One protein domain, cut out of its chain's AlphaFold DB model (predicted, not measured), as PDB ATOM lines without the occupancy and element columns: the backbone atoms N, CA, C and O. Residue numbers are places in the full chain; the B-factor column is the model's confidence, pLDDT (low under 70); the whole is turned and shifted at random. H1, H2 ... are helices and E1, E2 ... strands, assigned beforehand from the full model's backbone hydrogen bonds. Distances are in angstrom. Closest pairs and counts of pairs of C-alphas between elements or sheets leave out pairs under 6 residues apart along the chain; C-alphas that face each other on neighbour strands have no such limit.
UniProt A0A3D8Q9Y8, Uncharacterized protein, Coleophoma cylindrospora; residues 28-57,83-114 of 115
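Overview. This is residues 28 to 57 and 83 to 114 of the 115 residues of an uncharacterized protein of Coleophoma cylindrospora (UniProt A0A3D8Q9Y8). What is the main picture? With little regular structure, this is mostly loop: long strand E3 pairs at one end with short E1 in a two-stranded antiparallel sheet, E2 is near E3, and H1 lies away from E1 and E2. What makes it up? The printed part has 62 residues with E1, E2, H1, E3 in chain order, mixed in class, only 23 residues being in named elements. It is compact, radius of gyration of the C-alphas 11.8 A, but elongated, spanning 37 by 23 by 21 A.

Arrangement. How do E3, residues 106 to 113, and E1, residues 28 to 30, pair? They are antiparallel at 159 degrees, with N 28 and O 108 2.9 A apart, within hydrogen-bond range. Where are E2, residues 52 to 54, and H1, residues 91 to 99? E2 pairs with no named strand; its closest C-alphas to E1, Val 52 and Arg 28, are 6.8 A apart. H1 is apart from E1 and E2, and every O i to N i+4 pair in it is within hydrogen-bond range.

Along the chain. Where does E3 run? It spans 23.0 A, ending at C-alpha 113 (54.493, -10.071, 0.279). How long are the others? H1 spans 12.3 A, E1 6.7 A from C-alpha 28 (48.684, -9.391, 16.015), and E2 6.4 A.

Size, cuts and confidence. Is anything missing? Residues 58 to 82 are cut out, with C-alphas 57 and 83 4.2 A apart. Which link is long? E1 to E2, with 21 residues between them. Is confidence low? No printed residue is under 70.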
ATOM      1  N   ARG A  28      49.756  -8.755  15.258       95.81
ATOM      2  CA  ARG A  28      48.684  -9.391  16.015       95.81
ATOM      3  C   ARG A  28      49.060  -9.403  17.492       95.81
ATOM      4  O   ARG A  28      50.149  -9.845  17.849       95.81
ATOM      5  N   ILE A  29      48.147  -8.946  18.344       95.62
ATOM      6  CA  ILE A  29      48.264  -9.055  19.804       95.62
ATOM      7  C   ILE A  29      47.129  -9.938  20.296       95.62
ATOM      8  O   ILE A  29      45.990  -9.787  19.841       95.62
ATOM      9  N   THR A  30      47.435 -10.844  21.221       95.94
ATOM     10  CA  THR A  30      46.448 -11.718  21.847       95.94
ATOM     11  C   THR A  30      46.336 -11.493  23.343       95.94
ATOM     12  O   THR A  30      47.314 -11.168  24.016       95.94
ATOM     13  N   ASP A  31      45.144 -11.720  23.880       93.75
ATOM     14  CA  ASP A  31      44.944 -11.862  25.318       93.75
ATOM     15  C   ASP A  31      45.509 -13.200  25.842       93.75
ATOM     16  O   ASP A  31      46.021 -14.027  25.081       93.75
ATOM     17  N   ASN A  32      45.398 -13.426  27.153       93.25
ATOM     18  CA  ASN A  32      45.857 -14.656  27.812       93.25
ATOM     19  C   ASN A  32      45.074 -15.918  27.399       93.25
ATOM     20  O   ASN A  32      45.487 -17.022  27.735       93.25
ATOM     21  N   SER A  33      43.963 -15.773  26.669       93.88
ATOM     22  CA  SER A  33      43.219 -16.887  26.069       93.88
ATOM     23  C   SER A  33      43.637 -17.177  24.621       93.88
ATOM     24  O   SER A  33      43.113 -18.103  24.003       93.88
ATOM     25  N   GLY A  34      44.574 -16.401  24.064       93.12
ATOM     26  CA  GLY A  34      45.044 -16.524  22.682       93.12
ATOM     27  C   GLY A  34      44.150 -15.830  21.646       93.12
ATOM     28  O   GLY A  34      44.405 -15.939  20.438       93.12
ATOM     29  N   LYS A  35      43.120 -15.095  22.080       94.00
ATOM     30  CA  LYS A  35      42.216 -14.359  21.186       94.00
ATOM     31  C   LYS A  35      42.826 -13.029  20.780       94.00
ATOM     32  O   LYS A  35      43.407 -12.335  21.609       94.00
ATOM     33  N   ALA A  36      42.685 -12.676  19.504       95.06
ATOM     34  CA  ALA A  36      43.169 -11.398  19.003       95.06
ATOM     35  C   ALA A  36      42.354 -10.240  19.588       95.06
ATOM     36  O   ALA A  36      41.126 -10.298  19.628       95.06
ATOM     37  N   ILE A  37      43.049  -9.189  20.022       94.62
ATOM     38  CA  ILE A  37      42.419  -7.978  20.571       94.62
ATOM     39  C   ILE A  37      42.404  -6.815  19.577       94.62
ATOM     40  O   ILE A  37      41.720  -5.819  19.799       94.62
ATOM     41  N   LEU A  38      43.176  -6.935  18.496       95.25
ATOM     42  CA  LEU A  38      43.258  -5.940  17.437       95.25
ATOM     43  C   LEU A  38      42.303  -6.286  16.302       95.25
ATOM     44  O   LEU A  38      42.056  -7.459  16.025       95.25
ATOM     45  N   ARG A  39      41.829  -5.254  15.609       95.56
ATOM     46  CA  ARG A  39      41.065  -5.377  14.368       95.56
ATOM     47  C   ARG A  39      41.707  -4.593  13.241       95.56
ATOM     48  O   ARG A  39      42.250  -3.516  13.478       95.56
ATOM     49  N   ASN A  40      41.584  -5.115  12.026       94.69
ATOM     50  CA  ASN A  40      42.046  -4.448  10.822       94.69
ATOM     51  C   ASN A  40      41.318  -3.106  10.638       94.69
ATOM     52  O   ASN A  40      40.111  -3.097  10.376       94.69
ATOM     53  N   PRO A  41      42.031  -1.972  10.741       94.44
ATOM     54  CA  PRO A  41      41.413  -0.664  10.627       94.44
ATOM     55  C   PRO A  41      41.138  -0.247   9.180       94.44
ATOM     56  O   PRO A  41      40.340   0.663   8.972       94.44
ATOM     57  N   SER A  42      41.786  -0.868   8.185       91.31
ATOM     58  CA  SER A  42      41.652  -0.475   6.775       91.31
ATOM     59  C   SER A  42      40.338  -0.949   6.151       91.31
ATOM     60  O   SER A  42      39.896  -0.391   5.150       91.31
ATOM     61  N   GLY A  43      39.725  -1.994   6.718       88.50
ATOM     62  CA  GLY A  43      38.593  -2.693   6.107       88.50
ATOM     63  C   GLY A  43      38.958  -3.471   4.836       88.50
ATOM     64  O   GLY A  43      38.079  -4.077   4.221       88.50
ATOM     65  N   ASP A  44      40.236  -3.484   4.449       89.44
ATOM     66  CA  ASP A  44      40.725  -4.220   3.296       89.44
ATOM     67  C   ASP A  44      40.717  -5.725   3.585       89.44
ATOM     68  O   ASP A  44      41.345  -6.209   4.528       89.44
ATOM     69  N   LYS A  45      40.001  -6.477   2.747       89.88
ATOM     70  CA  LYS A  45      39.873  -7.934   2.864       89.88
ATOM     71  C   LYS A  45      41.133  -8.681   2.425       89.88
ATOM     72  O   LYS A  45      41.240  -9.869   2.714       89.88
ATOM     73  N   SER A  46      42.056  -8.017   1.731       88.88
ATOM     74  CA  SER A  46      43.369  -8.577   1.396       88.88
ATOM     75  C   SER A  46      44.293  -8.667   2.619       88.88
ATOM     76  O   SER A  46      45.260  -9.429   2.613       88.88
ATOM     77  N   GLN A  47      43.976  -7.927   3.687       90.69
ATOM     78  CA  GLN A  47      44.768  -7.840   4.909       90.69
ATOM     79  C   GLN A  47      44.172  -8.720   6.023       90.69
ATOM     80  O   GLN A  47      42.957  -8.940   6.065       90.69
ATOM     81  N   PRO A  48      44.986  -9.209   6.977       92.75
ATOM     82  CA  PRO A  48      44.489 -10.031   8.075       92.75
ATOM     83  C   PRO A  48      43.501  -9.257   8.954       92.75
ATOM     84  O   PRO A  48      43.838  -8.206   9.494       92.75
ATOM     85  N   ALA A  49      42.297  -9.805   9.150       93.94
ATOM     86  CA  ALA A  49      41.208  -9.151   9.886       93.94
ATOM     87  C   ALA A  49      41.545  -8.820  11.353       93.94
ATOM     88  O   ALA A  49      41.013  -7.861  11.911       93.94
ATOM     89  N   ASP A  50      42.455  -9.589  11.949       95.31
ATOM     90  CA  ASP A  50      42.817  -9.543  13.367       95.31
ATOM     91  C   ASP A  50      44.203  -8.916  13.588       95.31
ATOM     92  O   ASP A  50      44.971  -9.317  14.471       95.31
ATOM     93  N   SER A  51      44.617  -8.007  12.707       94.19
ATOM     94  CA  SER A  51      45.955  -7.419  12.755       94.19
ATOM     95  C   SER A  51      45.971  -5.983  12.265       94.19
ATOM     96  O   SER A  51      45.061  -5.522  11.584       94.19
ATOM     97  N   VAL A  52      47.030  -5.271  12.629       95.56
ATOM     98  CA  VAL A  52      47.260  -3.883  12.222       95.56
ATOM     99  C   VAL A  52      48.545  -3.790  11.422       95.56
ATOM    100  O   VAL A  52      49.522  -4.465  11.740       95.56
ATOM    101  N   LEU A  53      48.548  -2.946  10.396       94.38
ATOM    102  CA  LEU A  53      49.746  -2.681   9.611       94.38
ATOM    103  C   LEU A  53      50.789  -1.939  10.463       94.38
ATOM    104  O   LEU A  53      50.492  -0.920  11.093       94.38
ATOM    105  N   CYS A  54      52.019  -2.441  10.450       94.19
ATOM    106  CA  CYS A  54      53.188  -1.834  11.072       94.19
ATOM    107  C   CYS A  54      54.009  -1.104  10.017       94.19
ATOM    108  O   CYS A  54      54.374  -1.690   8.998       94.19
ATOM    109  N   SER A  55      54.353   0.154  10.281       91.06
ATOM    110  CA  SER A  55      55.228   0.923   9.394       91.06
ATOM    111  C   SER A  55      56.697   0.576   9.610       91.06
ATOM    112  O   SER A  55      57.460   0.502   8.651       91.06
ATOM    113  N   ASN A  56      57.099   0.336  10.860       91.25
ATOM    114  CA  ASN A  56      58.410  -0.199  11.203       91.25
ATOM    115  C   ASN A  56      58.393  -0.864  12.589       91.25
ATOM    116  O   ASN A  56      57.447  -0.703  13.364       91.25
ATOM    117  N   PHE A  57      59.446  -1.616  12.898       93.62
ATOM    118  CA  PHE A  57      59.683  -2.155  14.230       93.62
ATOM    119  C   PHE A  57      61.184  -2.261  14.510       93.62
ATOM    120  O   PHE A  57      61.992  -2.359  13.585       93.62
ATOM    121  N   ILE A  83      57.342  -0.647  18.037       94.38
ATOM    122  CA  ILE A  83      56.578  -0.822  16.798       94.38
ATOM    123  C   ILE A  83      55.903   0.504  16.477       94.38
ATOM    124  O   ILE A  83      55.134   1.013  17.295       94.38
ATOM    125  N   ASN A  84      56.143   1.025  15.277       94.44
ATOM    126  CA  ASN A  84      55.421   2.183  14.779       94.44
ATOM    127  C   ASN A  84      54.240   1.731  13.923       94.44
ATOM    128  O   ASN A  84      54.335   0.834  13.083       94.44
ATOM    129  N   ARG A  85      53.109   2.389  14.146       93.31
ATOM    130  CA  ARG A  85      51.837   2.157  13.462       93.31
ATOM    131  C   ARG A  85      51.087   3.476  13.361       93.31
ATOM    132  O   ARG A  85      51.303   4.378  14.171       93.31
ATOM    133  N   SER A  86      50.198   3.571  12.383       93.00
ATOM    134  CA  SER A  86      49.280   4.703  12.289       93.00
ATOM    135  C   SER A  86      48.305   4.712  13.468       93.00
ATOM    136  O   SER A  86      48.008   3.676  14.068       93.00
ATOM    137  N   VAL A  87      47.797   5.897  13.802       94.81
ATOM    138  CA  VAL A  87      46.703   6.027  14.766       94.81
ATOM    139  C   VAL A  87      45.432   5.461  14.133       94.81
ATOM    140  O   VAL A  87      45.059   5.870  13.038       94.81
ATOM    141  N   ASP A  88      44.772   4.530  14.820       94.88
ATOM    142  CA  ASP A  88      43.533   3.909  14.350       94.88
ATOM    143  C   ASP A  88      42.606   3.515  15.515       94.88
ATOM    144  O   ASP A  88      42.863   3.844  16.676       94.88
ATOM    145  N   MET A  89      41.520   2.794  15.208       94.00
ATOM    146  CA  MET A  89      40.515   2.359  16.188       94.00
ATOM    147  C   MET A  89      41.079   1.543  17.363       94.00
ATOM    148  O   MET A  89      40.486   1.525  18.438       94.00
ATOM    149  N   ASN A  90      42.227   0.886  17.194       95.44
ATOM    150  CA  ASN A  90      42.869   0.089  18.235       95.44
ATOM    151  C   ASN A  90      43.744   0.933  19.173       95.44
ATOM    152  O   ASN A  90      44.160   0.445  20.222       95.44
ATOM    153  N   THR A  91      44.038   2.193  18.837       94.88
ATOM    154  CA  THR A  91      44.936   3.041  19.637       94.88
ATOM    155  C   THR A  91      44.410   3.251  21.056       94.88
ATOM    156  O   THR A  91      45.185   3.166  22.006       94.88
ATOM    157  N   ALA A  92      43.096   3.434  21.223       94.56
ATOM    158  CA  ALA A  92      42.476   3.567  22.542       94.56
ATOM    159  C   ALA A  92      42.656   2.307  23.408       94.56
ATOM    160  O   ALA A  92      42.958   2.420  24.595       94.56
ATOM    161  N   LEU A  93      42.539   1.116  22.808       93.00
ATOM    162  CA  LEU A  93      42.744  -0.156  23.507       93.00
ATOM    163  C   LEU A  93      44.188  -0.282  24.007       93.00
ATOM    164  O   LEU A  93      44.407  -0.659  25.155       93.00
ATOM    165  N   LEU A  94      45.163   0.091  23.172       92.25
ATOM    166  CA  LEU A  94      46.585   0.027  23.522       92.25
ATOM    167  C   LEU A  94      46.961   1.032  24.624       92.25
ATOM    168  O   LEU A  94      47.668   0.680  25.571       92.25
ATOM    169  N   LEU A  95      46.426   2.253  24.552       94.50
ATOM    170  CA  LEU A  95      46.569   3.264  25.608       94.50
ATOM    171  C   LEU A  95      45.966   2.784  26.930       94.50
ATOM    172  O   LEU A  95      46.591   2.922  27.980       94.50
ATOM    173  N   GLN A  96      44.779   2.175  26.885       93.25
ATOM    174  CA  GLN A  96      44.137   1.628  28.076       93.25
ATOM    175  C   GLN A  96      44.974   0.508  28.696       93.25
ATOM    176  O   GLN A  96      45.190   0.513  29.904       93.25
ATOM    177  N   SER A  97      45.486  -0.427  27.893       90.00
ATOM    178  CA  SER A  97      46.350  -1.498  28.400       90.00
ATOM    179  C   SER A  97      47.661  -0.988  28.991       90.00
ATOM    180  O   SER A  97      48.140  -1.564  29.965       90.00
ATOM    181  N   GLN A  98      48.218   0.104  28.457       91.12
ATOM    182  CA  GLN A  98      49.378   0.761  29.054       91.12
ATOM    183  C   GLN A  98      49.012   1.390  30.403       91.12
ATOM    184  O   GLN A  98      49.728   1.198  31.381       91.12
ATOM    185  N   ALA A  99      47.881   2.098  30.477       94.31
ATOM    186  CA  ALA A  99      47.414   2.733  31.708       94.31
ATOM    187  C   ALA A  99      47.112   1.721  32.827       94.31
ATOM    188  O   ALA A  99      47.261   2.039  34.005       94.31
ATOM    189  N   THR A 100      46.705   0.501  32.473       94.44
ATOM    190  CA  THR A 100      46.359  -0.562  33.428       94.44
ATOM    191  C   THR A 100      47.464  -1.594  33.645       94.44
ATOM    192  O   THR A 100      47.247  -2.542  34.396       94.44
ATOM    193  N   ASN A 101      48.635  -1.441  33.015       91.75
ATOM    194  CA  ASN A 101      49.710  -2.443  33.018       91.75
ATOM    195  C   ASN A 101      49.217  -3.851  32.638       91.75
ATOM    196  O   ASN A 101      49.596  -4.853  33.246       91.75
ATOM    197  N   SER A 102      48.333  -3.927  31.641       89.31
ATOM    198  CA  SER A 102      47.794  -5.199  31.169       89.31
ATOM    199  C   SER A 102      48.893  -6.073  30.571       89.31
ATOM    200  O   SER A 102      49.709  -5.614  29.771       89.31
ATOM    201  N   VAL A 103      48.871  -7.359  30.918       92.56
ATOM    202  CA  VAL A 103      49.745  -8.371  30.321       92.56
ATOM    203  C   VAL A 103      49.024  -8.996  29.130       92.56
ATOM    204  O   VAL A 103      47.919  -9.518  29.275       92.56
ATOM    205  N   TYR A 104      49.651  -8.942  27.957       93.69
ATOM    206  CA  TYR A 104      49.173  -9.648  26.772       93.69
ATOM    207  C   TYR A 104      49.633 -11.105  26.796       93.69
ATOM    208  O   TYR A 104      50.748 -11.399  27.226       93.69
ATOM    209  N   GLY A 105      48.807 -12.005  26.267       92.88
ATOM    210  CA  GLY A 105      49.161 -13.419  26.151       92.88
ATOM    211  C   GLY A 105      50.116 -13.705  24.995       92.88
ATOM    212  O   GLY A 105      50.780 -14.737  24.992       92.88
ATOM    213  N   GLY A 106      50.210 -12.801  24.015       94.38
ATOM    214  CA  GLY A 106      51.122 -12.976  22.892       94.38
ATOM    215  C   GLY A 106      51.184 -11.788  21.943       94.38
ATOM    216  O   GLY A 106      50.256 -10.984  21.843       94.38
ATOM    217  N   LEU A 107      52.304 -11.707  21.229       94.94
ATOM    218  CA  LEU A 107      52.544 -10.762  20.149       94.94
ATOM    219  C   LEU A 107      53.146 -11.517  18.963       94.94
ATOM    220  O   LEU A 107      54.064 -12.319  19.129       94.94
ATOM    221  N   THR A 108      52.636 -11.267  17.762       95.00
ATOM    222  CA  THR A 108      53.136 -11.878  16.526       95.00
ATOM    223  C   THR A 108      53.246 -10.819  15.440       95.00
ATOM    224  O   THR A 108      52.313 -10.047  15.230       95.00
ATOM    225  N   LEU A 109      54.391 -10.794  14.758       94.31
ATOM    226  CA  LEU A 109      54.622  -9.987  13.565       94.31
ATOM    227  C   LEU A 109      54.670 -10.916  12.356       94.31
ATOM    228  O   LEU A 109      55.527 -11.798  12.288       94.31
ATOM    229  N   THR A 110      53.766 -10.706  11.408       92.94
ATOM    230  CA  THR A 110      53.672 -11.510  10.187       92.94
ATOM    231  C   THR A 110      54.073 -10.661   8.993       92.94
ATOM    232  O   THR A 110      53.487  -9.606   8.762       92.94
ATOM    233  N   ALA A 111      55.062 -11.124   8.232       91.44
ATOM    234  CA  ALA A 111      55.415 -10.528   6.951       91.44
ATOM    235  C   ALA A 111      54.470 -11.040   5.860       91.44
ATOM    236  O   ALA A 111      54.241 -12.245   5.748       91.44
ATOM    237  N   MET A 112      53.956 -10.136   5.039       88.06
ATOM    238  CA  MET A 112      53.179 -10.452   3.847       88.06
ATOM    239  C   MET A 112      53.823  -9.781   2.640       88.06
ATOM    240  O   MET A 112      54.244  -8.626   2.703       88.06
ATOM    241  N   THR A 113      53.917 -10.530   1.548       85.88
ATOM    242  CA  THR A 113      54.493 -10.071   0.279       85.88
ATOM    243  C   THR A 113      53.406 -10.103  -0.786       85.88
ATOM    244  O   THR A 113      52.587 -11.020  -0.787       85.88
ATOM    245  N   GLY A 114      53.396  -9.114  -1.680       70.31
ATOM    246  CA  GLY A 114      52.514  -9.112  -2.851       70.31
ATOM    247  C   GLY A 114      51.060  -8.724  -2.573       70.31
ATOM    248  O   GLY A 114      50.177  -9.231  -3.261       70.31
TER     249      GLY A 114